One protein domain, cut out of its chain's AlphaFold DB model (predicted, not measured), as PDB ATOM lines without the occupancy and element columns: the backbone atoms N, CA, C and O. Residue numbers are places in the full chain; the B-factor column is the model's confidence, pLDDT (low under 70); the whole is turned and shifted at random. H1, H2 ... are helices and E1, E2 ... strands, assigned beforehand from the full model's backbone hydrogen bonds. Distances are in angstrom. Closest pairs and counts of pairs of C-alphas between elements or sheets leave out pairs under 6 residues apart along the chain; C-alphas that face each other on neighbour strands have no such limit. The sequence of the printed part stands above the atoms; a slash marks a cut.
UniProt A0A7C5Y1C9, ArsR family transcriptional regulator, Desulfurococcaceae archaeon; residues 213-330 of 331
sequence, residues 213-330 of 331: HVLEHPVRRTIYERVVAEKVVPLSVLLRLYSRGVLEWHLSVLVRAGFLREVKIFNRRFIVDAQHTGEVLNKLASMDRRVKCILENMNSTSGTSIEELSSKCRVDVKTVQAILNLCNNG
ATOM      1  N   HIS A 213      -5.185  11.218  16.135       75.56
ATOM      2  CA  HIS A 213      -3.904  11.874  16.432       75.56
ATOM      3  C   HIS A 213      -3.159  12.370  15.184       75.56
ATOM      4  O   HIS A 213      -2.075  12.958  15.257       75.56
ATOM      5  N   VAL A 214      -3.733  12.175  13.997       80.19
ATOM      6  CA  VAL A 214      -3.064  12.513  12.735       80.19
ATOM      7  C   VAL A 214      -2.804  14.017  12.619       80.19
ATOM      8  O   VAL A 214      -1.701  14.407  12.243       80.19
ATOM      9  N   LEU A 215      -3.746  14.878  13.001       85.69
ATOM     10  CA  LEU A 215      -3.591  16.340  12.889       85.69
ATOM     11  C   LEU A 215      -2.886  16.993  14.087       85.69
ATOM     12  O   LEU A 215      -2.833  18.219  14.215       85.69
ATOM     13  N   GLU A 216      -2.339  16.190  14.991       80.38
ATOM     14  CA  GLU A 216      -1.650  16.707  16.165       80.38
ATOM     15  C   GLU A 216      -0.251  17.220  15.838       80.38
ATOM     16  O   GLU A 216       0.168  18.219  16.411       80.38
ATOM     17  N   HIS A 217       0.436  16.594  14.878       80.31
ATOM     18  CA  HIS A 217       1.745  17.053  14.435       80.31
ATOM     19  C   HIS A 217       1.610  18.339  13.603       80.31
ATOM     20  O   HIS A 217       0.902  18.329  12.589       80.31
ATOM     21  N   PRO A 218       2.346  19.415  13.936       79.19
ATOM     22  CA  PRO A 218       2.170  20.731  13.321       79.19
ATOM     23  C   PRO A 218       2.397  20.705  11.808       79.19
ATOM     24  O   PRO A 218       1.553  21.187  11.068       79.19
ATOM     25  N   VAL A 219       3.445  20.032  11.315       82.62
ATOM     26  CA  VAL A 219       3.659  19.879   9.859       82.62
ATOM     27  C   VAL A 219       2.482  19.181   9.159       82.62
ATOM     28  O   VAL A 219       2.060  19.625   8.095       82.62
ATOM     29  N   ARG A 220       1.910  18.118   9.751       88.94
ATOM     30  CA  ARG A 220       0.751  17.425   9.163       88.94
ATOM     31  C   ARG A 220      -0.473  18.332   9.149       88.94
ATOM     32  O   ARG A 220      -1.156  18.391   8.132       88.94
ATOM     33  N   ARG A 221      -0.701  19.066  10.240       91.31
ATOM     34  CA  ARG A 221      -1.770  20.059  10.348       91.31
ATOM     35  C   ARG A 221      -1.631  21.151   9.292       91.31
ATOM     36  O   ARG A 221      -2.567  21.356   8.538       91.31
ATOM     37  N   THR A 222      -0.457  21.768   9.163       92.12
ATOM     38  CA  THR A 222      -0.207  22.821   8.168       92.12
ATOM     39  C   THR A 222      -0.409  22.321   6.737       92.12
ATOM     40  O   THR A 222      -1.015  23.014   5.924       92.12
ATOM     41  N   ILE A 223       0.068  21.112   6.412       94.25
ATOM     42  CA  ILE A 223      -0.178  20.501   5.097       94.25
ATOM     43  C   ILE A 223      -1.682  20.291   4.886       94.25
ATOM     44  O   ILE A 223      -2.202  20.663   3.836       94.25
ATOM     45  N   TYR A 224      -2.374  19.712   5.869       95.12
ATOM     46  CA  TYR A 224      -3.806  19.433   5.798       95.12
ATOM     47  C   TYR A 224      -4.637  20.708   5.630       95.12
ATOM     48  O   TYR A 224      -5.377  20.817   4.658       95.12
ATOM     49  N   GLU A 225      -4.464  21.696   6.509       95.31
ATOM     50  CA  GLU A 225      -5.177  22.978   6.470       95.31
ATOM     51  C   GLU A 225      -4.974  23.690   5.133       95.31
ATOM     52  O   GLU A 225      -5.930  24.184   4.534       95.31
ATOM     53  N   ARG A 226      -3.742  23.680   4.610       95.62
ATOM     54  CA  ARG A 226      -3.448  24.266   3.304       95.62
ATOM     55  C   ARG A 226      -4.170  23.546   2.169       95.62
ATOM     56  O   ARG A 226      -4.718  24.202   1.285       95.62
ATOM     57  N   VAL A 227      -4.167  22.213   2.172       95.75
ATOM     58  CA  VAL A 227      -4.839  21.430   1.126       95.75
ATOM     59  C   VAL A 227      -6.354  21.572   1.214       95.75
ATOM     60  O   VAL A 227      -6.985  21.707   0.175       95.75
ATOM     61  N   VAL A 228      -6.939  21.611   2.411       95.00
ATOM     62  CA  VAL A 228      -8.379  21.851   2.595       95.00
ATOM     63  C   VAL A 228      -8.771  23.249   2.111       95.00
ATOM     64  O   VAL A 228      -9.767  23.392   1.408       95.00
ATOM     65  N   ALA A 229      -7.972  24.276   2.417       94.56
ATOM     66  CA  ALA A 229      -8.245  25.648   1.987       94.56
ATOM     67  C   ALA A 229      -8.137  25.831   0.462       94.56
ATOM     68  O   ALA A 229      -8.988  26.467  -0.155       94.56
ATOM     69  N   GLU A 230      -7.097  25.271  -0.165       94.38
ATOM     70  CA  GLU A 230      -6.869  25.403  -1.611       94.38
ATOM     71  C   GLU A 230      -7.600  24.327  -2.442       94.38
ATOM     72  O   GLU A 230      -7.647  24.425  -3.674       94.38
ATOM     73  N   LYS A 231      -8.154  23.302  -1.777       95.12
ATOM     74  CA  LYS A 231      -8.739  22.043  -2.291       95.12
ATOM     75  C   LYS A 231      -7.757  21.145  -3.047       95.12
ATOM     76  O   LYS A 231      -7.820  19.921  -2.951       95.12
ATOM     77  N   VAL A 232      -6.839  21.742  -3.804       95.56
ATOM     78  CA  VAL A 232      -5.854  21.076  -4.654       95.56
ATOM     79  C   VAL A 232      -4.531  21.815  -4.555       95.56
ATOM     80  O   VAL A 232      -4.427  22.970  -4.966       95.56
ATOM     81  N   VAL A 233      -3.487  21.122  -4.104       95.75
ATOM     82  CA  VAL A 233      -2.138  21.686  -4.001       95.75
ATOM     83  C   VAL A 233      -1.157  20.824  -4.801       95.75
ATOM     84  O   VAL A 233      -1.035  19.622  -4.544       95.75
ATOM     85  N   PRO A 234      -0.412  21.390  -5.768       94.50
ATOM     86  CA  PRO A 234       0.668  20.666  -6.427       94.50
ATOM     87  C   PRO A 234       1.757  20.277  -5.419       94.50
ATOM     88  O   PRO A 234       2.204  21.114  -4.634       94.50
ATOM     89  N   LEU A 235       2.276  19.049  -5.495       92.62
ATOM     90  CA  LEU A 235       3.357  18.589  -4.613       92.62
ATOM     91  C   LEU A 235       4.584  19.516  -4.673       92.62
ATOM     92  O   LEU A 235       5.258  19.731  -3.670       92.62
ATOM     93  N   SER A 236       4.853  20.115  -5.838       91.50
ATOM     94  CA  SER A 236       5.939  21.083  -6.031       91.50
ATOM     95  C   SER A 236       5.808  22.343  -5.172       91.50
ATOM     96  O   SER A 236       6.826  22.946  -4.854       91.50
ATOM     97  N   VAL A 237       4.591  22.745  -4.790       93.44
ATOM     98  CA  VAL A 237       4.360  23.868  -3.869       93.44
ATOM     99  C   VAL A 237       4.749  23.464  -2.451       93.44
ATOM    100  O   VAL A 237       5.472  24.200  -1.786       93.44
ATOM    101  N   LEU A 238       4.354  22.266  -2.012       90.44
ATOM    102  CA  LEU A 238       4.706  21.740  -0.689       90.44
ATOM    103  C   LEU A 238       6.213  21.460  -0.553       90.44
ATOM    104  O   LEU A 238       6.794  21.702   0.502       90.44
ATOM    105  N   LEU A 239       6.872  21.031  -1.635       84.56
ATOM    106  CA  LEU A 239       8.328  20.823  -1.687       84.56
ATOM    107  C   LEU A 239       9.148  22.115  -1.536       84.56
ATOM    108  O   LEU A 239      10.353  22.037  -1.321       84.56
ATOM    109  N   ARG A 240       8.529  23.299  -1.648       85.81
ATOM    110  CA  ARG A 240       9.191  24.577  -1.324       85.81
ATOM    111  C   ARG A 240       9.230  24.854   0.178       85.81
ATOM    112  O   ARG A 240      10.007  25.698   0.601       85.81
ATOM    113  N   LEU A 241       8.378  24.185   0.955       79.56
ATOM    114  CA  LEU A 241       8.224  24.405   2.395       79.56
ATOM    115  C   LEU A 241       8.995  23.374   3.219       79.56
ATOM    116  O   LEU A 241       9.505  23.692   4.287       79.56
ATOM    117  N   TYR A 242       9.080  22.140   2.722       79.19
ATOM    118  CA  TYR A 242       9.665  21.018   3.447       79.19
ATOM    119  C   TYR A 242      10.620  20.227   2.557       79.19
ATOM    120  O   TYR A 242      10.440  20.141   1.340       79.19
ATOM    121  N   SER A 243      11.615  19.584   3.174       71.06
ATOM    122  CA  SER A 243      12.460  18.629   2.459       71.06
ATOM    123  C   SER A 243      11.624  17.447   1.960       71.06
ATOM    124  O   SER A 243      10.627  17.058   2.574       71.06
ATOM    125  N   ARG A 244      12.036  16.841   0.839       70.81
ATOM    126  CA  ARG A 244      11.278  15.754   0.204       70.81
ATOM    127  C   ARG A 244      11.005  14.585   1.153       70.81
ATOM    128  O   ARG A 244       9.887  14.093   1.178       70.81
ATOM    129  N   GLY A 245      11.996  14.161   1.939       62.38
ATOM    130  CA  GLY A 245      11.835  13.043   2.877       62.38
ATOM    131  C   GLY A 245      10.795  13.330   3.964       62.38
ATOM    132  O   GLY A 245       9.908  12.511   4.189       62.38
ATOM    133  N   VAL A 246      10.864  14.520   4.570       69.25
ATOM    134  CA  VAL A 246       9.903  14.980   5.588       69.25
ATOM    135  C   VAL A 246       8.496  15.048   4.996       69.25
ATOM    136  O   VAL A 246       7.552  14.496   5.557       69.25
ATOM    137  N   LEU A 247       8.362  15.662   3.819       79.88
ATOM    138  CA  LEU A 247       7.074  15.824   3.158       79.88
ATOM    139  C   LEU A 247       6.421  14.485   2.797       79.88
ATOM    140  O   LEU A 247       5.256  14.273   3.118       79.88
ATOM    141  N   GLU A 248       7.153  13.580   2.144       78.94
ATOM    142  CA  GLU A 248       6.616  12.279   1.711       78.94
ATOM    143  C   GLU A 248       6.189  11.428   2.913       78.94
ATOM    144  O   GLU A 248       5.176  10.733   2.848       78.94
ATOM    145  N   TRP A 249       6.915  11.514   4.033       74.06
ATOM    146  CA  TRP A 249       6.523  10.839   5.267       74.06
ATOM    147  C   TRP A 249       5.195  11.380   5.812       74.06
ATOM    148  O   TRP A 249       4.255  10.612   6.027       74.06
ATOM    149  N   HIS A 250       5.080  12.702   5.976       83.38
ATOM    150  CA  HIS A 250       3.858  13.329   6.489       83.38
ATOM    151  C   HIS A 250       2.655  13.104   5.568       83.38
ATOM    152  O   HIS A 250       1.565  12.796   6.053       83.38
ATOM    153  N   LEU A 251       2.853  13.205   4.250       88.12
ATOM    154  CA  LEU A 251       1.815  12.912   3.262       88.12
ATOM    155  C   LEU A 251       1.386  11.448   3.314       88.12
ATOM    156  O   LEU A 251       0.193  11.175   3.307       88.12
ATOM    157  N   SER A 252       2.325  10.508   3.444       81.00
ATOM    158  CA  SER A 252       2.007   9.082   3.591       81.00
ATOM    159  C   SER A 252       1.132   8.809   4.819       81.00
ATOM    160  O   SER A 252       0.224   7.982   4.753       81.00
ATOM    161  N   VAL A 253       1.362   9.502   5.940       80.44
ATOM    162  CA  VAL A 253       0.493   9.402   7.129       80.44
ATOM    163  C   VAL A 253      -0.901   9.973   6.840       80.44
ATOM    164  O   VAL A 253      -1.893   9.289   7.077       80.44
ATOM    165  N   LEU A 254      -0.984  11.188   6.287       88.62
ATOM    166  CA  LEU A 254      -2.253  11.868   5.993       88.62
ATOM    167  C   LEU A 254      -3.117  11.108   4.973       88.62
ATOM    168  O   LEU A 254      -4.328  10.995   5.157       88.62
ATOM    169  N   VAL A 255      -2.496  10.564   3.923       89.12
ATOM    170  CA  VAL A 255      -3.182   9.800   2.873       89.12
ATOM    171  C   VAL A 255      -3.675   8.457   3.403       89.12
ATOM    172  O   VAL A 255      -4.829   8.102   3.183       89.12
ATOM    173  N   ARG A 256      -2.846   7.719   4.154       81.56
ATOM    174  CA  ARG A 256      -3.260   6.431   4.742       81.56
ATOM    175  C   ARG A 256      -4.375   6.578   5.771       81.56
ATOM    176  O   ARG A 256      -5.211   5.689   5.877       81.56
ATOM    177  N   ALA A 257      -4.388   7.682   6.512       83.00
ATOM    178  CA  ALA A 257      -5.452   7.985   7.457       83.00
ATOM    179  C   ALA A 257      -6.739   8.513   6.790       83.00
ATOM    180  O   ALA A 257      -7.722   8.749   7.483       83.00
ATOM    181  N   GLY A 258      -6.743   8.713   5.466       86.81
ATOM    182  CA  GLY A 258      -7.916   9.168   4.718       86.81
ATOM    183  C   GLY A 258      -8.213  10.666   4.830       86.81
ATOM    184  O   GLY A 258      -9.262  11.102   4.366       86.81
ATOM    185  N   PHE A 259      -7.309  11.467   5.405       89.75
ATOM    186  CA  PHE A 259      -7.486  12.921   5.506       89.75
ATOM    187  C   PHE A 259      -7.292  13.609   4.155       89.75
ATOM    188  O   PHE A 259      -7.983  14.577   3.851       89.75
ATOM    189  N   LEU A 260      -6.351  13.114   3.349       93.69
ATOM    190  CA  LEU A 260      -6.011  13.645   2.030       93.69
ATOM    191  C   LEU A 260      -5.951  12.511   1.004       93.69
ATOM    192  O   LEU A 260      -5.797  11.343   1.360       93.69
ATOM    193  N   ARG A 261      -6.018  12.850  -0.284       92.19
ATOM    194  CA  ARG A 261      -5.762  11.910  -1.383       92.19
ATOM    195  C   ARG A 261      -4.614  12.415  -2.244       92.19
ATOM    196  O   ARG A 261      -4.404  13.617  -2.393       92.19
ATOM    197  N   GLU A 262      -3.871  11.484  -2.825       91.56
ATOM    198  CA  GLU A 262      -2.864  11.801  -3.830       91.56
ATOM    199  C   GLU A 262      -3.400  11.470  -5.220       91.56
ATOM    200  O   GLU A 262      -3.905  10.375  -5.464       91.56
ATOM    201  N   VAL A 263      -3.253  12.417  -6.143       90.06
ATOM    202  CA  VAL A 263      -3.688  12.274  -7.529       90.06
ATOM    203  C   VAL A 263      -2.518  12.593  -8.438       90.06
ATOM    204  O   VAL A 263      -1.899  13.656  -8.351       90.06
ATOM    205  N   LYS A 264      -2.223  11.675  -9.356       88.31
ATOM    206  CA  LYS A 264      -1.221  11.894 -10.391       88.31
ATOM    207  C   LYS A 264      -1.913  12.196 -11.712       88.31
ATOM    208  O   LYS A 264      -2.629  11.359 -12.246       88.31
ATOM    209  N   ILE A 265      -1.670  13.395 -12.229       83.56
ATOM    210  CA  ILE A 265      -2.172  13.857 -13.523       83.56
ATOM    211  C   ILE A 265      -0.940  14.120 -14.382       83.56
ATOM    212  O   ILE A 265      -0.161  15.046 -14.121       83.56
ATOM    213  N   PHE A 266      -0.715  13.261 -15.377       81.06
ATOM    214  CA  PHE A 266       0.526  13.200 -16.153       81.06
ATOM    215  C   PHE A 266       1.772  13.042 -15.258       81.06
ATOM    216  O   PHE A 266       1.866  12.150 -14.416       81.06
ATOM    217  N   ASN A 267       2.746  13.942 -15.420       83.00
ATOM    218  CA  ASN A 267       3.991  13.984 -14.658       83.00
ATOM    219  C   ASN A 267       3.895  14.888 -13.420       83.00
ATOM    220  O   ASN A 267       4.920  15.226 -12.830       83.00
ATOM    221  N   ARG A 268       2.686  15.304 -13.023       88.44
ATOM    222  CA  ARG A 268       2.459  16.165 -11.859       88.44
ATOM    223  C   ARG A 268       1.676  15.407 -10.790       88.44
ATOM    224  O   ARG A 268       0.676  14.756 -11.082       88.44
ATOM    225  N   ARG A 269       2.158  15.490  -9.550       92.38
ATOM    226  CA  ARG A 269       1.485  14.965  -8.355       92.38
ATOM    227  C   ARG A 269       0.752  16.110  -7.671       92.38
ATOM    228  O   ARG A 269       1.345  17.170  -7.453       92.38
ATOM    229  N   PHE A 270      -0.507  15.884  -7.344       94.00
ATOM    230  CA  PHE A 270      -1.370  16.803  -6.623       94.00
ATOM    231  C   PHE A 270      -1.834  16.131  -5.339       94.00
ATOM    232  O   PHE A 270      -2.154  14.943  -5.335       94.00
ATOM    233  N   ILE A 271      -1.856  16.902  -4.261       96.38
ATOM    234  CA  ILE A 271      -2.461  16.511  -2.994       96.38
ATOM    235  C   ILE A 271      -3.809  17.211  -2.931       96.38
ATOM    236  O   ILE A 271      -3.884  18.423  -3.151       96.38
ATOM    237  N   VAL A 272      -4.864  16.439  -2.709       95.25
ATOM    238  CA  VAL A 272      -6.241  16.927  -2.773       95.25
ATOM    239  C   VAL A 272      -6.988  16.614  -1.489       95.25
ATOM    240  O   VAL A 272      -6.678  15.641  -0.793       95.25
ATOM    241  N   ASP A 273      -7.973  17.449  -1.190       93.94
ATOM    242  CA  ASP A 273      -8.905  17.233  -0.092       93.94
ATOM    243  C   ASP A 273      -9.713  15.942  -0.326       93.94
ATOM    244  O   ASP A 273     -10.282  15.731  -1.399       93.94
ATOM    245  N   ALA A 274      -9.735  15.050   0.665       88.75
ATOM    246  CA  ALA A 274     -10.444  13.779   0.570       88.75
ATOM    247  C   ALA A 274     -11.967  13.912   0.747       88.75
ATOM    248  O   ALA A 274     -12.684  12.988   0.365       88.75
ATOM    249  N   GLN A 275     -12.446  15.013   1.339       88.38
ATOM    250  CA  GLN A 275     -13.847  15.188   1.735       88.38
ATOM    251  C   GLN A 275     -14.682  15.944   0.692       88.38
ATOM    252  O   GLN A 275     -15.871  15.678   0.551       88.38
ATOM    253  N   HIS A 276     -14.072  16.851  -0.078       90.88
ATOM    254  CA  HIS A 276     -14.785  17.760  -0.987       90.88
ATOM    255  C   HIS A 276     -14.525  17.443  -2.468       90.88
ATOM    256  O   HIS A 276     -14.044  18.286  -3.229       90.88
ATOM    257  N   THR A 277     -14.850  16.221  -2.901       89.38
ATOM    258  CA  THR A 277     -14.542  15.721  -4.256       89.38
ATOM    259  C   THR A 277     -15.039  16.640  -5.380       89.38
ATOM    260  O   THR A 277     -14.298  16.892  -6.329       89.38
ATOM    261  N   GLY A 278     -16.255  17.189  -5.282       89.38
ATOM    262  CA  GLY A 278     -16.798  18.084  -6.314       89.38
ATOM    263  C   GLY A 278     -15.975  19.367  -6.492       89.38
ATOM    264  O   GLY A 278     -15.637  19.750  -7.612       89.38
ATOM    265  N   GLU A 279     -15.575  19.998  -5.386       92.75
ATOM    266  CA  GLU A 279     -14.713  21.185  -5.411       92.75
ATOM    267  C   GLU A 279     -13.310  20.858  -5.937       92.75
ATOM    268  O   GLU A 279     -12.748  21.622  -6.726       92.75
ATOM    269  N   VAL A 280     -12.764  19.699  -5.553       93.38
ATOM    270  CA  VAL A 280     -11.478  19.190  -6.048       93.38
ATOM    271  C   VAL A 280     -11.503  19.023  -7.565       93.38
ATOM    272  O   VAL A 280     -10.597  19.507  -8.246       93.38
ATOM    273  N   LEU A 281     -12.538  18.382  -8.114       92.81
ATOM    274  CA  LEU A 281     -12.677  18.172  -9.557       92.81
ATOM    275  C   LEU A 281     -12.809  19.500 -10.309       92.81
ATOM    276  O   LEU A 281     -12.099  19.713 -11.295       92.81
ATOM    277  N   ASN A 282     -13.625  20.430  -9.803       93.12
ATOM    278  CA  ASN A 282     -13.762  21.772 -10.377       93.12
ATOM    279  C   ASN A 282     -12.424  22.526 -10.381       93.12
ATOM    280  O   ASN A 282     -12.034  23.127 -11.388       93.12
ATOM    281  N   LYS A 283     -11.677  22.457  -9.275       94.06
ATOM    282  CA  LYS A 283     -10.367  23.097  -9.163       94.06
ATOM    283  C   LYS A 283      -9.356  22.462 -10.117       94.06
ATOM    284  O   LYS A 283      -8.694  23.194 -10.852       94.06
ATOM    285  N   LEU A 284      -9.280  21.133 -10.186       93.19
ATOM    286  CA  LEU A 284      -8.413  20.426 -11.134       93.19
ATOM    287  C   LEU A 284      -8.741  20.782 -12.590       93.19
ATOM    288  O   LEU A 284      -7.824  21.046 -13.368       93.19
ATOM    289  N   ALA A 285     -10.024  20.865 -12.948       93.00
ATOM    290  CA  ALA A 285     -10.469  21.273 -14.279       93.00
ATOM    291  C   ALA A 285     -10.072  22.718 -14.620       93.00
ATOM    292  O   ALA A 285      -9.685  23.000 -15.755       93.00
ATOM    293  N   SER A 286     -10.107  23.627 -13.638       93.19
ATOM    294  CA  SER A 286      -9.640  25.010 -13.818       93.19
ATOM    295  C   SER A 286      -8.120  25.113 -14.002       93.19
ATOM    296  O   SER A 286      -7.635  26.024 -14.669       93.19
ATOM    297  N   MET A 287      -7.362  24.170 -13.432       89.75
ATOM    298  CA  MET A 287      -5.897  24.152 -13.477       89.75
ATOM    299  C   MET A 287      -5.340  23.409 -14.696       89.75
ATOM    300  O   MET A 287      -4.215  23.687 -15.119       89.75
ATOM    301  N   ASP A 288      -6.088  22.457 -15.259       88.75
ATOM    302  CA  ASP A 288      -5.661  21.663 -16.408       88.75
ATOM    303  C   ASP A 288      -6.814  21.424 -17.393       88.75
ATOM    304  O   ASP A 288      -7.749  20.661 -17.134       88.75
ATOM    305  N   ARG A 289      -6.693  22.020 -18.588       90.50
ATOM    306  CA  ARG A 289      -7.667  21.895 -19.690       90.50
ATOM    307  C   ARG A 289      -8.002  20.447 -20.056       90.50
ATOM    308  O   ARG A 289      -9.064  20.177 -20.605       90.50
ATOM    309  N   ARG A 290      -7.089  19.512 -19.790       90.06
ATOM    310  CA  ARG A 290      -7.257  18.098 -20.126       90.06
ATOM    311  C   ARG A 290      -8.153  17.393 -19.116       90.06
ATOM    312  O   ARG A 290      -8.957  16.565 -19.516       90.06
ATOM    313  N   VAL A 291      -8.073  17.775 -17.840       91.19
ATOM    314  CA  VAL A 291      -9.027  17.320 -16.818       91.19
ATOM    315  C   VAL A 291     -10.422  17.833 -17.157       91.19
ATOM    316  O   VAL A 291     -11.364  17.049 -17.161       91.19
ATOM    317  N   LYS A 292     -10.542  19.112 -17.541       92.62
ATOM    318  CA  LYS A 292     -11.809  19.681 -18.018       92.62
ATOM    319  C   LYS A 292     -12.401  18.874 -19.183       92.62
ATOM    320  O   LYS A 292     -13.558  18.480 -19.112       92.62
ATOM    321  N   CYS A 293     -11.584  18.546 -20.189       91.44
ATOM    322  CA  CYS A 293     -11.997  17.690 -21.306       91.44
ATOM    323  C   CYS A 293     -12.538  16.329 -20.840       91.44
ATOM    324  O   CYS A 293     -13.592  15.908 -21.311       91.44
ATOM    325  N   ILE A 294     -11.849  15.647 -19.917       90.56
ATOM    326  CA  ILE A 294     -12.290  14.337 -19.410       90.56
ATOM    327  C   ILE A 294     -13.673  14.460 -18.758       90.56
ATOM    328  O   ILE A 294     -14.562  13.680 -19.083       90.56
ATOM    329  N   LEU A 295     -13.873  15.456 -17.889       90.44
ATOM    330  CA  LEU A 295     -15.133  15.642 -17.161       90.44
ATOM    331  C   LEU A 295     -16.310  15.989 -18.087       90.44
ATOM    332  O   LEU A 295     -17.394  15.432 -17.937       90.44
ATOM    333  N   GLU A 296     -16.102  16.862 -19.077       90.69
ATOM    334  CA  GLU A 296     -17.147  17.234 -20.046       90.69
ATOM    335  C   GLU A 296     -17.571  16.045 -20.924       90.69
ATOM    336  O   GLU A 296     -18.756  15.857 -21.200       90.69
ATOM    337  N   ASN A 297     -16.615  15.205 -21.333       87.62
ATOM    338  CA  ASN A 297     -16.895  14.036 -22.169       87.62
ATOM    339  C   ASN A 297     -17.442  12.844 -21.375       87.62
ATOM    340  O   ASN A 297     -18.183  12.043 -21.934       87.62
ATOM    341  N   MET A 298     -17.137  12.745 -20.079       82.19
ATOM    342  CA  MET A 298     -17.716  11.731 -19.193       82.19
ATOM    343  C   MET A 298     -19.228  11.929 -19.017       82.19
ATOM    344  O   MET A 298     -19.983  10.964 -19.069       82.19
ATOM    345  N   ASN A 299     -19.675  13.180 -18.866       70.44
ATOM    346  CA  ASN A 299     -21.092  13.508 -18.669       70.44
ATOM    347  C   ASN A 299     -21.937  13.380 -19.947       70.44
ATOM    348  O   ASN A 299     -23.161  13.310 -19.867       70.44
ATOM    349  N   SER A 300     -21.296  13.379 -21.118       63.06
ATOM    350  CA  SER A 300     -21.978  13.479 -22.414       63.06
ATOM    351  C   SER A 300     -22.315  12.124 -23.048       63.06
ATOM    352  O   SER A 300     -23.122  12.081 -23.973       63.06
ATOM    353  N   THR A 301     -21.736  11.015 -22.571       56.12
ATOM    354  CA  THR A 301     -21.928   9.696 -23.197       56.12
ATOM    355  C   THR A 301     -21.833   8.553 -22.186       56.12
ATOM    356  O   THR A 301     -20.752   8.188 -21.718       56.12
ATOM    357  N   SER A 302     -22.978   7.925 -21.900       54.78
ATOM    358  CA  SER A 302     -23.053   6.627 -21.228       54.78
ATOM    359  C   SER A 302     -22.424   5.555 -22.129       54.78
ATOM    360  O   SER A 302     -23.063   5.093 -23.072       54.78
ATOM    361  N   GLY A 303     -21.165   5.189 -21.874       63.34
ATOM    362  CA  GLY A 303     -20.467   4.115 -22.600       63.34
ATOM    363  C   GLY A 303     -19.113   4.476 -23.217       63.34
ATOM    364  O   GLY A 303     -18.497   3.606 -23.824       63.34
ATOM    365  N   THR A 304     -18.625   5.711 -23.056       71.50
ATOM    366  CA  THR A 304     -17.287   6.105 -23.542       71.50
ATOM    367  C   THR A 304     -16.202   5.280 -22.841       71.50
ATOM    368  O   THR A 304     -16.109   5.312 -21.611       71.50
ATOM    369  N   SER A 305     -15.377   4.543 -23.594       84.88
ATOM    370  CA  SER A 305     -14.295   3.751 -22.995       84.88
ATOM    371  C   SER A 305     -13.155   4.645 -22.489       84.88
ATOM    372  O   SER A 305     -12.980   5.791 -22.921       84.88
ATOM    373  N   ILE A 306     -12.342   4.124 -21.564       87.31
ATOM    374  CA  ILE A 306     -11.178   4.846 -21.027       87.31
ATOM    375  C   ILE A 306     -10.181   5.166 -22.154       87.31
ATOM    376  O   ILE A 306      -9.579   6.242 -22.168       87.31
ATOM    377  N   GLU A 307     -10.036   4.260 -23.118       88.88
ATOM    378  CA  GLU A 307      -9.175   4.397 -24.292       88.88
ATOM    379  C   GLU A 307      -9.670   5.508 -25.227       88.88
ATOM    380  O   GLU A 307      -8.870   6.296 -25.739       88.88
ATOM    381  N   GLU A 308     -10.986   5.621 -25.408       89.12
ATOM    382  CA  GLU A 308     -11.589   6.676 -26.218       89.12
ATOM    383  C   GLU A 308     -11.391   8.055 -25.571       89.12
ATOM    384  O   GLU A 308     -10.939   8.993 -26.235       89.12
ATOM    385  N   LEU A 309     -11.615   8.172 -24.255       90.06
ATOM    386  CA  LEU A 309     -11.336   9.398 -23.495       90.06
ATOM    387  C   LEU A 309      -9.846   9.765 -23.524       90.06
ATOM    388  O   LEU A 309      -9.493  10.939 -23.671       90.06
ATOM    389  N   SER A 310      -8.970   8.763 -23.419       90.56
ATOM    390  CA  SER A 310      -7.518   8.928 -23.508       90.56
ATOM    391  C   SER A 310      -7.103   9.524 -24.855       90.56
ATOM    392  O   SER A 310      -6.378  10.525 -24.890       90.56
ATOM    393  N   SER A 311      -7.630   8.975 -25.953       90.38
ATOM    394  CA  SER A 311      -7.397   9.468 -27.312       90.38
ATOM    395  C   SER A 311      -7.954  10.883 -27.512       90.38
ATOM    396  O   SER A 311      -7.225  11.799 -27.909       90.38
ATOM    397  N   LYS A 312      -9.224  11.105 -27.152       90.69
ATOM    398  CA  LYS A 312      -9.938  12.372 -27.368       90.69
ATOM    399  C   LYS A 312      -9.325  13.532 -26.587       90.69
ATOM    400  O   LYS A 312      -9.090  14.602 -27.148       90.69
ATOM    401  N   CYS A 313      -9.005  13.317 -25.311       90.56
ATOM    402  CA  CYS A 313      -8.421  14.346 -24.451       90.56
ATOM    403  C   CYS A 313      -6.885  14.397 -24.506       90.56
ATOM    404  O   CYS A 313      -6.282  15.240 -23.835       90.56
ATOM    405  N   ARG A 314      -6.249  13.543 -25.327       90.12
ATOM    406  CA  ARG A 314      -4.787  13.442 -25.494       90.12
ATOM    407  C   ARG A 314      -4.066  13.307 -24.150       90.12
ATOM    408  O   ARG A 314      -3.137  14.053 -23.824       90.12
ATOM    409  N   VAL A 315      -4.552  12.373 -23.347       88.81
ATOM    410  CA  VAL A 315      -4.099  12.077 -21.985       88.81
ATOM    411  C   VAL A 315      -3.752  10.602 -21.896       88.81
ATOM    412  O   VAL A 315      -4.336   9.797 -22.609       88.81
ATOM    413  N   ASP A 316      -2.818  10.216 -21.036       89.00
ATOM    414  CA  ASP A 316      -2.558   8.795 -20.820       89.00
ATOM    415  C   ASP A 316      -3.722   8.129 -20.064       89.00
ATOM    416  O   ASP A 316      -4.398   8.754 -19.243       89.00
ATOM    417  N   VAL A 317      -3.923   6.837 -20.321       89.25
ATOM    418  CA  VAL A 317      -4.978   6.021 -19.700       89.25
ATOM    419  C   VAL A 317      -4.931   6.077 -18.167       89.25
ATOM    420  O   VAL A 317      -5.978   6.140 -17.526       89.25
ATOM    421  N   LYS A 318      -3.737   6.141 -17.556       88.88
ATOM    422  CA  LYS A 318      -3.612   6.206 -16.088       88.88
ATOM    423  C   LYS A 318      -4.149   7.525 -15.540       88.88
ATOM    424  O   LYS A 318      -4.792   7.515 -14.496       88.88
ATOM    425  N   THR A 319      -3.922   8.638 -16.236       88.38
ATOM    426  CA  THR A 319      -4.507   9.937 -15.881       88.38
ATOM    427  C   THR A 319      -6.032   9.899 -15.979       88.38
ATOM    428  O   THR A 319      -6.694  10.348 -15.047       88.38
ATOM    429  N   VAL A 320      -6.603   9.329 -17.050       89.69
ATOM    430  CA  VAL A 320      -8.069   9.164 -17.166       89.69
ATOM    431  C   VAL A 320      -8.600   8.360 -15.988       89.69
ATOM    432  O   VAL A 320      -9.507   8.808 -15.293       89.69
ATOM    433  N   GLN A 321      -7.983   7.214 -15.706       89.50
ATOM    434  CA  GLN A 321      -8.412   6.343 -14.623       89.50
ATOM    435  C   GLN A 321      -8.263   6.992 -13.243       89.50
ATOM    436  O   GLN A 321      -9.130   6.817 -12.395       89.50
ATOM    437  N   ALA A 322      -7.220   7.795 -13.016       87.31
ATOM    438  CA  ALA A 322      -7.064   8.555 -11.777       87.31
ATOM    439  C   ALA A 322      -8.203   9.570 -11.574       87.31
ATOM    440  O   ALA A 322      -8.723   9.676 -10.465       87.31
ATOM    441  N   ILE A 323      -8.618  10.277 -12.632       89.50
ATOM    442  CA  ILE A 323      -9.751  11.213 -12.573       89.50
ATOM    443  C   ILE A 323     -11.074  10.465 -12.365       89.50
ATOM    444  O   ILE A 323     -11.849  10.850 -11.496       89.50
ATOM    445  N   LEU A 324     -11.307   9.361 -13.078       88.00
ATOM    446  CA  LEU A 324     -12.509   8.537 -12.891       88.00
ATOM    447  C   LEU A 324     -12.595   7.954 -11.475       88.00
ATOM    448  O   LEU A 324     -13.658   7.966 -10.862       88.00
ATOM    449  N   ASN A 325     -11.470   7.504 -10.918       87.69
ATOM    450  CA  ASN A 325     -11.409   7.025  -9.540       87.69
ATOM    451  C   ASN A 325     -11.750   8.130  -8.534       87.69
ATOM    452  O   ASN A 325     -12.316   7.832  -7.487       87.69
ATOM    453  N   LEU A 326     -11.426   9.397  -8.812       85.69
ATOM    454  CA  LEU A 326     -11.878  10.499  -7.961       85.69
ATOM    455  C   LEU A 326     -13.391  10.670  -8.034       85.69
ATOM    456  O   LEU A 326     -14.012  10.778  -6.983       85.69
ATOM    457  N   CYS A 327     -13.971  10.640  -9.237       83.81
ATOM    458  CA  CYS A 327     -15.419  10.738  -9.428       83.81
ATOM    459  C   CYS A 327     -16.167   9.614  -8.691       83.81
ATOM    460  O   CYS A 327     -17.120   9.884  -7.969       83.81
ATOM    461  N   ASN A 328     -15.693   8.369  -8.813       79.31
ATOM    462  CA  ASN A 328     -16.355   7.194  -8.236       79.31
ATOM    463  C   ASN A 328     -16.201   7.086  -6.710       79.31
ATOM    464  O   ASN A 328     -17.047   6.491  -6.059       79.31
ATOM    465  N   ASN A 329     -15.137   7.649  -6.129       66.25
ATOM    466  CA  ASN A 329     -14.902   7.647  -4.677       66.25
ATOM    467  C   ASN A 329     -15.457   8.906  -3.976       66.25
ATOM    468  O   ASN A 329     -15.013   9.240  -2.869       66.25
ATOM    469  N   GLY A 330     -16.313   9.672  -4.655       53.00
ATOM    470  CA  GLY A 330     -17.002  10.850  -4.122       53.00
ATOM    471  C   GLY A 330     -18.518  10.840  -4.331       53.00
ATOM    472  O   GLY A 330     -19.146  11.844  -4.004       53.00
TER     473      GLY A 330
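What this domain is: This is residues 213 to 330 of the 331 residues of the protein "ArsR family transcriptional regulator" of Desulfurococcaceae archaeon (UniProt A0A7C5Y1C9). A small three-stranded sheet sits in the middle of an elongated body, with H1 to H4 toward one end and H5 to H8 toward the other. H2 and H4 cover one face of the sheet and H5 the opposite face, while H8 grazes it beside E2, and H6 and H7 make the far end. The printed part has 118 residues, with eight named helices and three named strands in the order H1 H2 E1 H3 H4 E2 E3 H5 H6 H7 H8; the sheet runs E1 - E3 - E2, antiparallel throughout. The class is mostly helix, and the whole is compact, with a radius of gyration of the C-alphas of 15.0 A and spans of 45 by 24 by 21 A.

How they stand to each other: H1, residues 213 to 216, and H2, residues 218 to 230, only just touch, only at the corner by their link, with 3 pairs of C-alphas within 8 A; the closest are Leu 215 and Arg 221, 4.9 A. E1, residues 232 to 234, is antiparallel to E3, residues 268 to 273, with N 233 and O 271 at 2.9 A. E3 and E2, residues 260 to 265, form a hairpin, with N 263 and O 270 at 2.9 A. H2 stands up from the sheet, at a height of 9.0 A. H3, residues 235 to 238, and H4, residues 244 to 256, are on the same face as H2. E1, H3, H4 and E2 form a split strand-helix-strand unit, two strands running the same way with E3 between them, and its crossover is right-handed. H5, residues 277 to 287, is on the opposite face at a height of 9.3 A, which gives three layers, helices on both faces of a sheet. H6, residues 289 to 300, touches H5 only at the corner, the closest C-alphas being Ala 285 and Lys 292, 4.3 A. H7, residues 306 to 313, and H8, residues 317 to 328, touch about perpendicular at 75 degrees, closest at the C-alphas of Ser 310 and Val 317, 5.4 A. Every O i to N i+4 pair is within hydrogen-bond range in H2, H4, H5, H7 and H8, and 7 of 8 in H6; H1 and H3 are too short for such a pair.

Where its parts are: H1 begins at C-alpha 213, (-3.904, 11.874, 16.432). H2 is 18.1 A long, H4 17.9 A, E2 16.0 A and E3 16.4 A. H8, 16.2 A, ends at C-alpha 328, (-16.355, 7.194, -8.236).

The domain as a whole: The C-alphas of Pro 218 and Gly 303 are the two farthest apart, 45.6 A. The printed part has no cut, its links are tight, and residues 299 to 305 stand free. Mean pLDDT of the printed part is 86.3; residues 245 to 246, 300 to 303 and 329 to 330 are under 70.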